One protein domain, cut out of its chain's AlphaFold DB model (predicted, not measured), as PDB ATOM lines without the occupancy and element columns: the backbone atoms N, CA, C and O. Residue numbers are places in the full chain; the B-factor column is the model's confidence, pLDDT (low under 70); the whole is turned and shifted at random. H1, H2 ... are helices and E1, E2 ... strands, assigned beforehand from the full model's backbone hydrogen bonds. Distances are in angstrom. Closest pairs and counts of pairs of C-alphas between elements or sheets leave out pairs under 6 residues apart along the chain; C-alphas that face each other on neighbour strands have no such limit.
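This is residues 65 to 124 of the 124 residues of an uncharacterized protein of Drosophila navojoa (UniProt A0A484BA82). Look for a narrow ribbon of two parallel strands, E1 and E2, with one long helix, H1, running back along its length, closer to E2 than to E1. The three parts lie lengthwise and together make a slim body, only just a rod, with spans of 43 by 21 by 9 A. The printed part has 60 residues, with one named helix and two named strands in the order E1, H1, E2; the sheet's order is E1, E2, parallel, and the class is mixed, helices and strands. The whole is loose, with a radius of gyration of the C-alphas of 14.1 A.

Begin with the sheet: E1, residues 69 to 78, and E2, residues 114 to 123, are parallel neighbours, their directions 18 degrees apart. C-alphas 73 and 118 face each other at 4.6 A. Look across for N 74 and O 118, 2.8 A apart, and N 118 and O 72, 2.9 A apart, both within hydrogen-bond range. Then turn to H1, residues 84 to 108, where every O i to N i+4 pair is within hydrogen-bond range. The closest C-alphas of H1 and E2 are those of Val 102 and Ala 115, 5.5 A apart. For E1 and H1 they are those of Leu 78 and Val 87, 7.7 A apart. E1, H1 and E2 form a strand-helix-strand unit, two parallel neighbour strands with a helix between them in the chain, and its crossover is right-handed.

Find C-alpha 69 at (32.173, -23.915, -0.443); from there E1 runs 28.7 A to C-alpha 78. H1 starts at C-alpha 84 at (25.105, 7.701, 2.938) and runs 35.9 A to C-alpha 108. E2 runs 29.7 A from C-alpha 114 to C-alpha 123 at (32.532, 3.128, 11.155).

The two C-alphas farthest apart are those of Asn 81 and Gly 110, 43.8 A. The printed part has no cut, and both links, E1 to H1 and H1 to E2, are tight, with 5 residues each. The mean pLDDT of the printed part is 81.2; look at residues 65 to 69 and residue 124, the chain's last, for values under 70.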
ATOM      1  N   ARG A  65      36.762 -23.506   6.276       43.88
ATOM      2  CA  ARG A  65      37.149 -24.571   5.349       43.88
ATOM      3  C   ARG A  65      36.155 -25.737   5.420       43.88
ATOM      4  O   ARG A  65      36.367 -26.682   6.169       43.88
ATOM      5  N   GLY A  66      35.094 -25.673   4.620       49.03
ATOM      6  CA  GLY A  66      34.314 -26.833   4.173       49.03
ATOM      7  C   GLY A  66      34.642 -27.090   2.704       49.03
ATOM      8  O   GLY A  66      34.625 -26.150   1.919       49.03
ATOM      9  N   ALA A  67      35.007 -28.322   2.347       54.97
ATOM     10  CA  ALA A  67      35.812 -28.664   1.166       54.97
ATOM     11  C   ALA A  67      35.326 -28.159  -0.213       54.97
ATOM     12  O   ALA A  67      36.146 -28.105  -1.125       54.97
ATOM     13  N   ASP A  68      34.079 -27.700  -0.359       61.53
ATOM     14  CA  ASP A  68      33.497 -27.331  -1.660       61.53
ATOM     15  C   ASP A  68      32.848 -25.933  -1.695       61.53
ATOM     16  O   ASP A  68      32.394 -25.477  -2.746       61.53
ATOM     17  N   ASN A  69      32.833 -25.215  -0.564       65.81
ATOM     18  CA  ASN A  69      32.173 -23.915  -0.443       65.81
ATOM     19  C   ASN A  69      33.134 -22.861   0.113       65.81
ATOM     20  O   ASN A  69      33.717 -23.020   1.185       65.81
ATOM     21  N   TYR A  70      33.290 -21.770  -0.630       72.06
ATOM     22  CA  TYR A  70      34.132 -20.643  -0.265       72.06
ATOM     23  C   TYR A  70      33.294 -19.611   0.485       72.06
ATOM     24  O   TYR A  70      32.457 -18.951  -0.117       72.06
ATOM     25  N   ILE A  71      33.490 -19.485   1.797       78.56
ATOM     26  CA  ILE A  71      32.894 -18.400   2.585       78.56
ATOM     27  C   ILE A  71      34.007 -17.428   2.963       78.56
ATOM     28  O   ILE A  71      34.971 -17.831   3.623       78.56
ATOM     29  N   GLN A  72      33.869 -16.166   2.555       79.19
ATOM     30  CA  GLN A  72      34.797 -15.095   2.911       79.19
ATOM     31  C   GLN A  72      34.057 -13.907   3.520       79.19
ATOM     32  O   GLN A  72      33.071 -13.414   2.982       79.19
ATOM     33  N   GLU A  73      34.570 -13.433   4.648       82.25
ATOM     34  CA  GLU A  73      34.112 -12.210   5.294       82.25
ATOM     35  C   GLU A  73      35.027 -11.044   4.901       82.25
ATOM     36  O   GLU A  73      36.250 -11.200   4.846       82.25
ATOM     37  N   ILE A  74      34.428  -9.894   4.593       82.38
ATOM     38  CA  ILE A  74      35.099  -8.665   4.170       82.38
ATOM     39  C   ILE A  74      34.661  -7.553   5.113       82.38
ATOM     40  O   ILE A  74      33.467  -7.279   5.247       82.38
ATOM     41  N   HIS A  75      35.628  -6.916   5.765       83.50
ATOM     42  CA  HIS A  75      35.393  -5.781   6.653       83.50
ATOM     43  C   HIS A  75      35.774  -4.504   5.919       83.50
ATOM     44  O   HIS A  75      36.874  -4.396   5.383       83.50
ATOM     45  N   VAL A  76      34.847  -3.554   5.876       85.00
ATOM     46  CA  VAL A  76      35.022  -2.271   5.199       85.00
ATOM     47  C   VAL A  76      35.051  -1.182   6.259       85.00
ATOM     48  O   VAL A  76      34.034  -0.920   6.905       85.00
ATOM     49  N   GLY A  77      36.220  -0.565   6.430       84.25
ATOM     50  CA  GLY A  77      36.373   0.630   7.250       84.25
ATOM     51  C   GLY A  77      35.704   1.818   6.568       84.25
ATOM     52  O   GLY A  77      35.952   2.087   5.392       84.25
ATOM     53  N   LEU A  78      34.829   2.499   7.296       84.75
ATOM     54  CA  LEU A  78      34.178   3.723   6.862       84.75
ATOM     55  C   LEU A  78      34.654   4.874   7.736       84.75
ATOM     56  O   LEU A  78      34.683   4.756   8.960       84.75
ATOM     57  N   GLU A  79      34.967   5.995   7.094       86.62
ATOM     58  CA  GLU A  79      35.220   7.248   7.798       86.62
ATOM     59  C   GLU A  79      33.990   7.643   8.638       86.62
ATOM     60  O   GLU A  79      32.847   7.446   8.201       86.62
ATOM     61  N   PRO A  80      34.179   8.261   9.813       83.38
ATOM     62  CA  PRO A  80      33.074   8.605  10.708       83.38
ATOM     63  C   PRO A  80      32.169   9.696  10.120       83.38
ATOM     64  O   PRO A  80      31.022   9.854  10.534       83.38
ATOM     65  N   ASN A  81      32.668  10.446   9.133       88.62
ATOM     66  CA  ASN A  81      31.924  11.455   8.383       88.62
ATOM     67  C   ASN A  81      31.416  10.950   7.018       88.62
ATOM     68  O   ASN A  81      30.944  11.761   6.217       88.62
ATOM     69  N   ALA A  82      31.520   9.645   6.735       86.94
ATOM     70  CA  ALA A  82      31.089   9.078   5.465       86.94
ATOM     71  C   ALA A  82      29.592   9.323   5.243       86.94
ATOM     72  O   ALA A  82      28.736   8.949   6.047       86.94
ATOM     73  N   THR A  83      29.277   9.946   4.113       91.56
ATOM     74  CA  THR A  83      27.896  10.198   3.704       91.56
ATOM     75  C   THR A  83      27.217   8.905   3.268       91.56
ATOM     76  O   THR A  83      27.857   7.990   2.746       91.56
ATOM     77  N   GLU A  84      25.894   8.849   3.396       89.00
ATOM     78  CA  GLU A  84      25.105   7.701   2.938       89.00
ATOM     79  C   GLU A  84      25.333   7.401   1.446       89.00
ATOM     80  O   GLU A  84      25.467   6.241   1.063       89.00
ATOM     81  N   SER A  85      25.497   8.437   0.614       89.88
ATOM     82  CA  SER A  85      25.839   8.282  -0.803       89.88
ATOM     83  C   SER A  85      27.186   7.597  -1.030       89.88
ATOM     84  O   SER A  85      27.310   6.792  -1.948       89.88
ATOM     85  N   GLN A  86      28.193   7.884  -0.199       87.12
ATOM     86  CA  GLN A  86      29.506   7.241  -0.303       87.12
ATOM     87  C   GLN A  86      29.435   5.780   0.134       87.12
ATOM     88  O   GLN A  86      29.961   4.909  -0.554       87.12
ATOM     89  N   VAL A  87      28.733   5.490   1.232       88.56
ATOM     90  CA  VAL A  87      28.519   4.109   1.690       88.56
ATOM     91  C   VAL A  87      27.765   3.299   0.635       88.56
ATOM     92  O   VAL A  87      28.103   2.141   0.382       88.56
ATOM     93  N   GLN A  88      26.775   3.910  -0.015       89.81
ATOM     94  CA  GLN A  88      26.013   3.271  -1.078       89.81
ATOM     95  C   GLN A  88      26.869   3.021  -2.328       89.81
ATOM     96  O   GLN A  88      26.835   1.912  -2.853       89.81
ATOM     97  N   ALA A  89      27.697   3.983  -2.747       89.62
ATOM     98  CA  ALA A  89      28.634   3.789  -3.855       89.62
ATOM     99  C   ALA A  89      29.609   2.630  -3.579       89.62
ATOM    100  O   ALA A  89      29.727   1.716  -4.389       89.62
ATOM    101  N   ILE A  90      30.209   2.595  -2.382       88.88
ATOM    102  CA  ILE A  90      31.103   1.505  -1.958       88.88
ATOM    103  C   ILE A  90      30.374   0.155  -1.983       88.88
ATOM    104  O   ILE A  90      30.934  -0.863  -2.390       88.88
ATOM    105  N   ARG A  91      29.112   0.121  -1.543       88.25
ATOM    106  CA  ARG A  91      28.287  -1.090  -1.580       88.25
ATOM    107  C   ARG A  91      28.043  -1.576  -3.003       88.25
ATOM    108  O   ARG A  91      28.152  -2.779  -3.244       88.25
ATOM    109  N   ASP A  92      27.705  -0.677  -3.916       90.00
ATOM    110  CA  ASP A  92      27.413  -1.028  -5.304       90.00
ATOM    111  C   ASP A  92      28.678  -1.499  -6.038       90.00
ATOM    112  O   ASP A  92      28.643  -2.530  -6.719       90.00
ATOM    113  N   ASP A  93      29.812  -0.841  -5.794       89.50
ATOM    114  CA  ASP A  93      31.116  -1.233  -6.331       89.50
ATOM    115  C   ASP A  93      31.544  -2.616  -5.827       89.50
ATOM    116  O   ASP A  93      31.845  -3.507  -6.625       89.50
ATOM    117  N   LEU A  94      31.492  -2.853  -4.510       88.25
ATOM    118  CA  LEU A  94      31.824  -4.158  -3.928       88.25
ATOM    119  C   LEU A  94      30.898  -5.258  -4.442       88.25
ATOM    120  O   LEU A  94      31.351  -6.355  -4.767       88.25
ATOM    121  N   ARG A  95      29.601  -4.973  -4.565       88.12
ATOM    122  CA  ARG A  95      28.644  -5.930  -5.120       88.12
ATOM    123  C   ARG A  95      28.971  -6.272  -6.574       88.12
ATOM    124  O   ARG A  95      28.831  -7.433  -6.954       88.12
ATOM    125  N   SER A  96      29.388  -5.294  -7.375       87.81
ATOM    126  CA  SER A  96      29.790  -5.500  -8.768       87.81
ATOM    127  C   SER A  96      31.050  -6.367  -8.870       87.81
ATOM    128  O   SER A  96      31.047  -7.387  -9.561       87.81
ATOM    129  N   LEU A  97      32.093  -6.024  -8.107       87.19
ATOM    130  CA  LEU A  97      33.360  -6.759  -8.080       87.19
ATOM    131  C   LEU A  97      33.167  -8.213  -7.632       87.19
ATOM    132  O   LEU A  97      33.569  -9.141  -8.335       87.19
ATOM    133  N   LEU A  98      32.478  -8.422  -6.507       87.69
ATOM    134  CA  LEU A  98      32.263  -9.758  -5.950       87.69
ATOM    135  C   LEU A  98      31.343 -10.607  -6.825       87.69
ATOM    136  O   LEU A  98      31.513 -11.820  -6.899       87.69
ATOM    137  N   ARG A  99      30.383 -10.002  -7.534       87.00
ATOM    138  CA  ARG A  99      29.546 -10.739  -8.488       87.00
ATOM    139  C   ARG A  99      30.384 -11.348  -9.612       87.00
ATOM    140  O   ARG A  99      30.150 -12.501  -9.971       87.00
ATOM    141  N   ASN A 100      31.343 -10.594 -10.144       84.06
ATOM    142  CA  ASN A 100      32.236 -11.083 -11.191       84.06
ATOM    143  C   ASN A 100      33.118 -12.224 -10.667       84.06
ATOM    144  O   ASN A 100      33.270 -13.244 -11.335       84.06
ATOM    145  N   GLU A 101      33.627 -12.091  -9.442       82.31
ATOM    146  CA  GLU A 101      34.451 -13.116  -8.799       82.31
ATOM    147  C   GLU A 101      33.669 -14.406  -8.504       82.31
ATOM    148  O   GLU A 101      34.127 -15.497  -8.843       82.31
ATOM    149  N   VAL A 102      32.455 -14.306  -7.947       85.19
ATOM    150  CA  VAL A 102      31.579 -15.467  -7.717       85.19
ATOM    151  C   VAL A 102      31.270 -16.179  -9.033       85.19
ATOM    152  O   VAL A 102      31.321 -17.409  -9.071       85.19
ATOM    153  N   SER A 103      30.980 -15.431 -10.107       84.00
ATOM    154  CA  SER A 103      30.754 -16.014 -11.437       84.00
ATOM    155  C   SER A 103      31.992 -16.763 -11.915       84.00
ATOM    156  O   SER A 103      31.895 -17.926 -12.291       84.00
ATOM    157  N   LEU A 104      33.171 -16.149 -11.807       83.75
ATOM    158  CA  LEU A 104      34.429 -16.765 -12.215       83.75
ATOM    159  C   LEU A 104      34.722 -18.051 -11.430       83.75
ATOM    160  O   LEU A 104      35.108 -19.057 -12.022       83.75
ATOM    161  N   ILE A 105      34.524 -18.056 -10.109       81.19
ATOM    162  CA  ILE A 105      34.717 -19.248  -9.266       81.19
ATOM    163  C   ILE A 105      33.736 -20.355  -9.665       81.19
ATOM    164  O   ILE A 105      34.099 -21.534  -9.708       81.19
ATOM    165  N   HIS A 106      32.493 -19.987  -9.964       82.50
ATOM    166  CA  HIS A 106      31.482 -20.935 -10.406       82.50
ATOM    167  C   HIS A 106      31.850 -21.552 -11.764       82.50
ATOM    168  O   HIS A 106      31.905 -22.775 -11.884       82.50
ATOM    169  N   ASP A 107      32.204 -20.723 -12.744       83.31
ATOM    170  CA  ASP A 107      32.512 -21.151 -14.111       83.31
ATOM    171  C   ASP A 107      33.803 -21.981 -14.174       83.31
ATOM    172  O   ASP A 107      33.827 -23.073 -14.744       83.31
ATOM    173  N   THR A 108      34.870 -21.532 -13.504       83.75
ATOM    174  CA  THR A 108      36.163 -22.249 -13.454       83.75
ATOM    175  C   THR A 108      36.089 -23.586 -12.719       83.75
ATOM    176  O   THR A 108      36.934 -24.454 -12.928       83.75
ATOM    177  N   SER A 109      35.078 -23.778 -11.869       79.56
ATOM    178  CA  SER A 109      34.846 -25.038 -11.159       79.56
ATOM    179  C   SER A 109      33.846 -25.967 -11.851       79.56
ATOM    180  O   SER A 109      33.474 -26.991 -11.271       79.56
ATOM    181  N   GLY A 110      33.375 -25.617 -13.055       78.00
ATOM    182  CA  GLY A 110      32.325 -26.370 -13.742       78.00
ATOM    183  C   GLY A 110      31.032 -26.447 -12.925       78.00
ATOM    184  O   GLY A 110      30.341 -27.462 -12.951       78.00
ATOM    185  N   GLY A 111      30.754 -25.418 -12.121       76.62
ATOM    186  CA  GLY A 111      29.585 -25.320 -11.252       76.62
ATOM    187  C   GLY A 111      29.686 -26.045  -9.904       76.62
ATOM    188  O   GLY A 111      28.740 -25.993  -9.115       76.62
ATOM    189  N   SER A 112      30.815 -26.698  -9.614       74.62
ATOM    190  CA  SER A 112      30.985 -27.496  -8.389       74.62
ATOM    191  C   SER A 112      31.289 -26.655  -7.150       74.62
ATOM    192  O   SER A 112      30.981 -27.076  -6.038       74.62
ATOM    193  N   ARG A 113      31.878 -25.466  -7.318       77.12
ATOM    194  CA  ARG A 113      32.194 -24.563  -6.205       77.12
ATOM    195  C   ARG A 113      31.180 -23.438  -6.117       77.12
ATOM    196  O   ARG A 113      30.755 -22.863  -7.123       77.12
ATOM    197  N   ARG A 114      30.826 -23.095  -4.882       77.31
ATOM    198  CA  ARG A 114      30.005 -21.925  -4.560       77.31
ATOM    199  C   ARG A 114      30.800 -20.984  -3.674       77.31
ATOM    200  O   ARG A 114      31.434 -21.427  -2.721       77.31
ATOM    201  N   ALA A 115      30.751 -19.698  -3.998       78.69
ATOM    202  CA  ALA A 115      31.351 -18.644  -3.199       78.69
ATOM    203  C   ALA A 115      30.257 -17.784  -2.559       78.69
ATOM    204  O   ALA A 115      29.275 -17.427  -3.208       78.69
ATOM    205  N   VAL A 116      30.423 -17.484  -1.275       81.00
ATOM    206  CA  VAL A 116      29.540 -16.642  -0.472       81.00
ATOM    207  C   VAL A 116      30.407 -15.607   0.232       81.00
ATOM    208  O   VAL A 116      31.324 -15.959   0.974       81.00
ATOM    209  N   TYR A 117      30.094 -14.333   0.017       82.06
ATOM    210  CA  TYR A 117      30.786 -13.219   0.655       82.06
ATOM    211  C   TYR A 117      29.876 -12.550   1.684       82.06
ATOM    212  O   TYR A 117      28.711 -12.268   1.400       82.06
ATOM    213  N   LEU A 118      30.411 -12.297   2.877       81.81
ATOM    214  CA  LEU A 118      29.757 -11.543   3.946       81.81
ATOM    215  C   LEU A 118      30.461 -10.193   4.076       81.81
ATOM    216  O   LEU A 118      31.660 -10.160   4.327       81.81
ATOM    217  N   ILE A 119      29.736  -9.089   3.890       84.06
ATOM    218  CA  ILE A 119      30.303  -7.736   3.948       84.06
ATOM    219  C   ILE A 119      29.837  -7.065   5.238       84.06
ATOM    220  O   ILE A 119      28.635  -6.887   5.444       84.06
ATOM    221  N   ALA A 120      30.786  -6.682   6.087       84.62
ATOM    222  CA  ALA A 120      30.548  -5.937   7.314       84.62
ATOM    223  C   ALA A 120      31.100  -4.512   7.172       84.62
ATOM    224  O   ALA A 120      32.263  -4.325   6.822       84.62
ATOM    225  N   TYR A 121      30.263  -3.511   7.445       82.38
ATOM    226  CA  TYR A 121      30.647  -2.100   7.420       82.38
ATOM    227  C   TYR A 121      30.901  -1.622   8.845       82.38
ATOM    228  O   TYR A 121      30.010  -1.718   9.691       82.38
ATOM    229  N   GLN A 122      32.100  -1.111   9.103       80.62
ATOM    230  CA  GLN A 122      32.497  -0.604  10.408       80.62
ATOM    231  C   GLN A 122      32.881   0.866  10.288       80.62
ATOM    232  O   GLN A 122      33.838   1.202   9.599       80.62
ATOM    233  N   TYR A 123      32.136   1.734  10.972       76.31
ATOM    234  CA  TYR A 123      32.532   3.128  11.155       76.31
ATOM    235  C   TYR A 123      33.682   3.179  12.160       76.31
ATOM    236  O   TYR A 123      33.556   2.613  13.253       76.31
ATOM    237  N   MET A 124      34.796   3.788  11.761       68.81
ATOM    238  CA  MET A 124      36.004   3.932  12.580       68.81
ATOM    239  C   MET A 124      36.169   5.356  13.098       68.81
ATOM    240  O   MET A 124      35.696   6.294  12.422       68.81
TER     241      MET A 124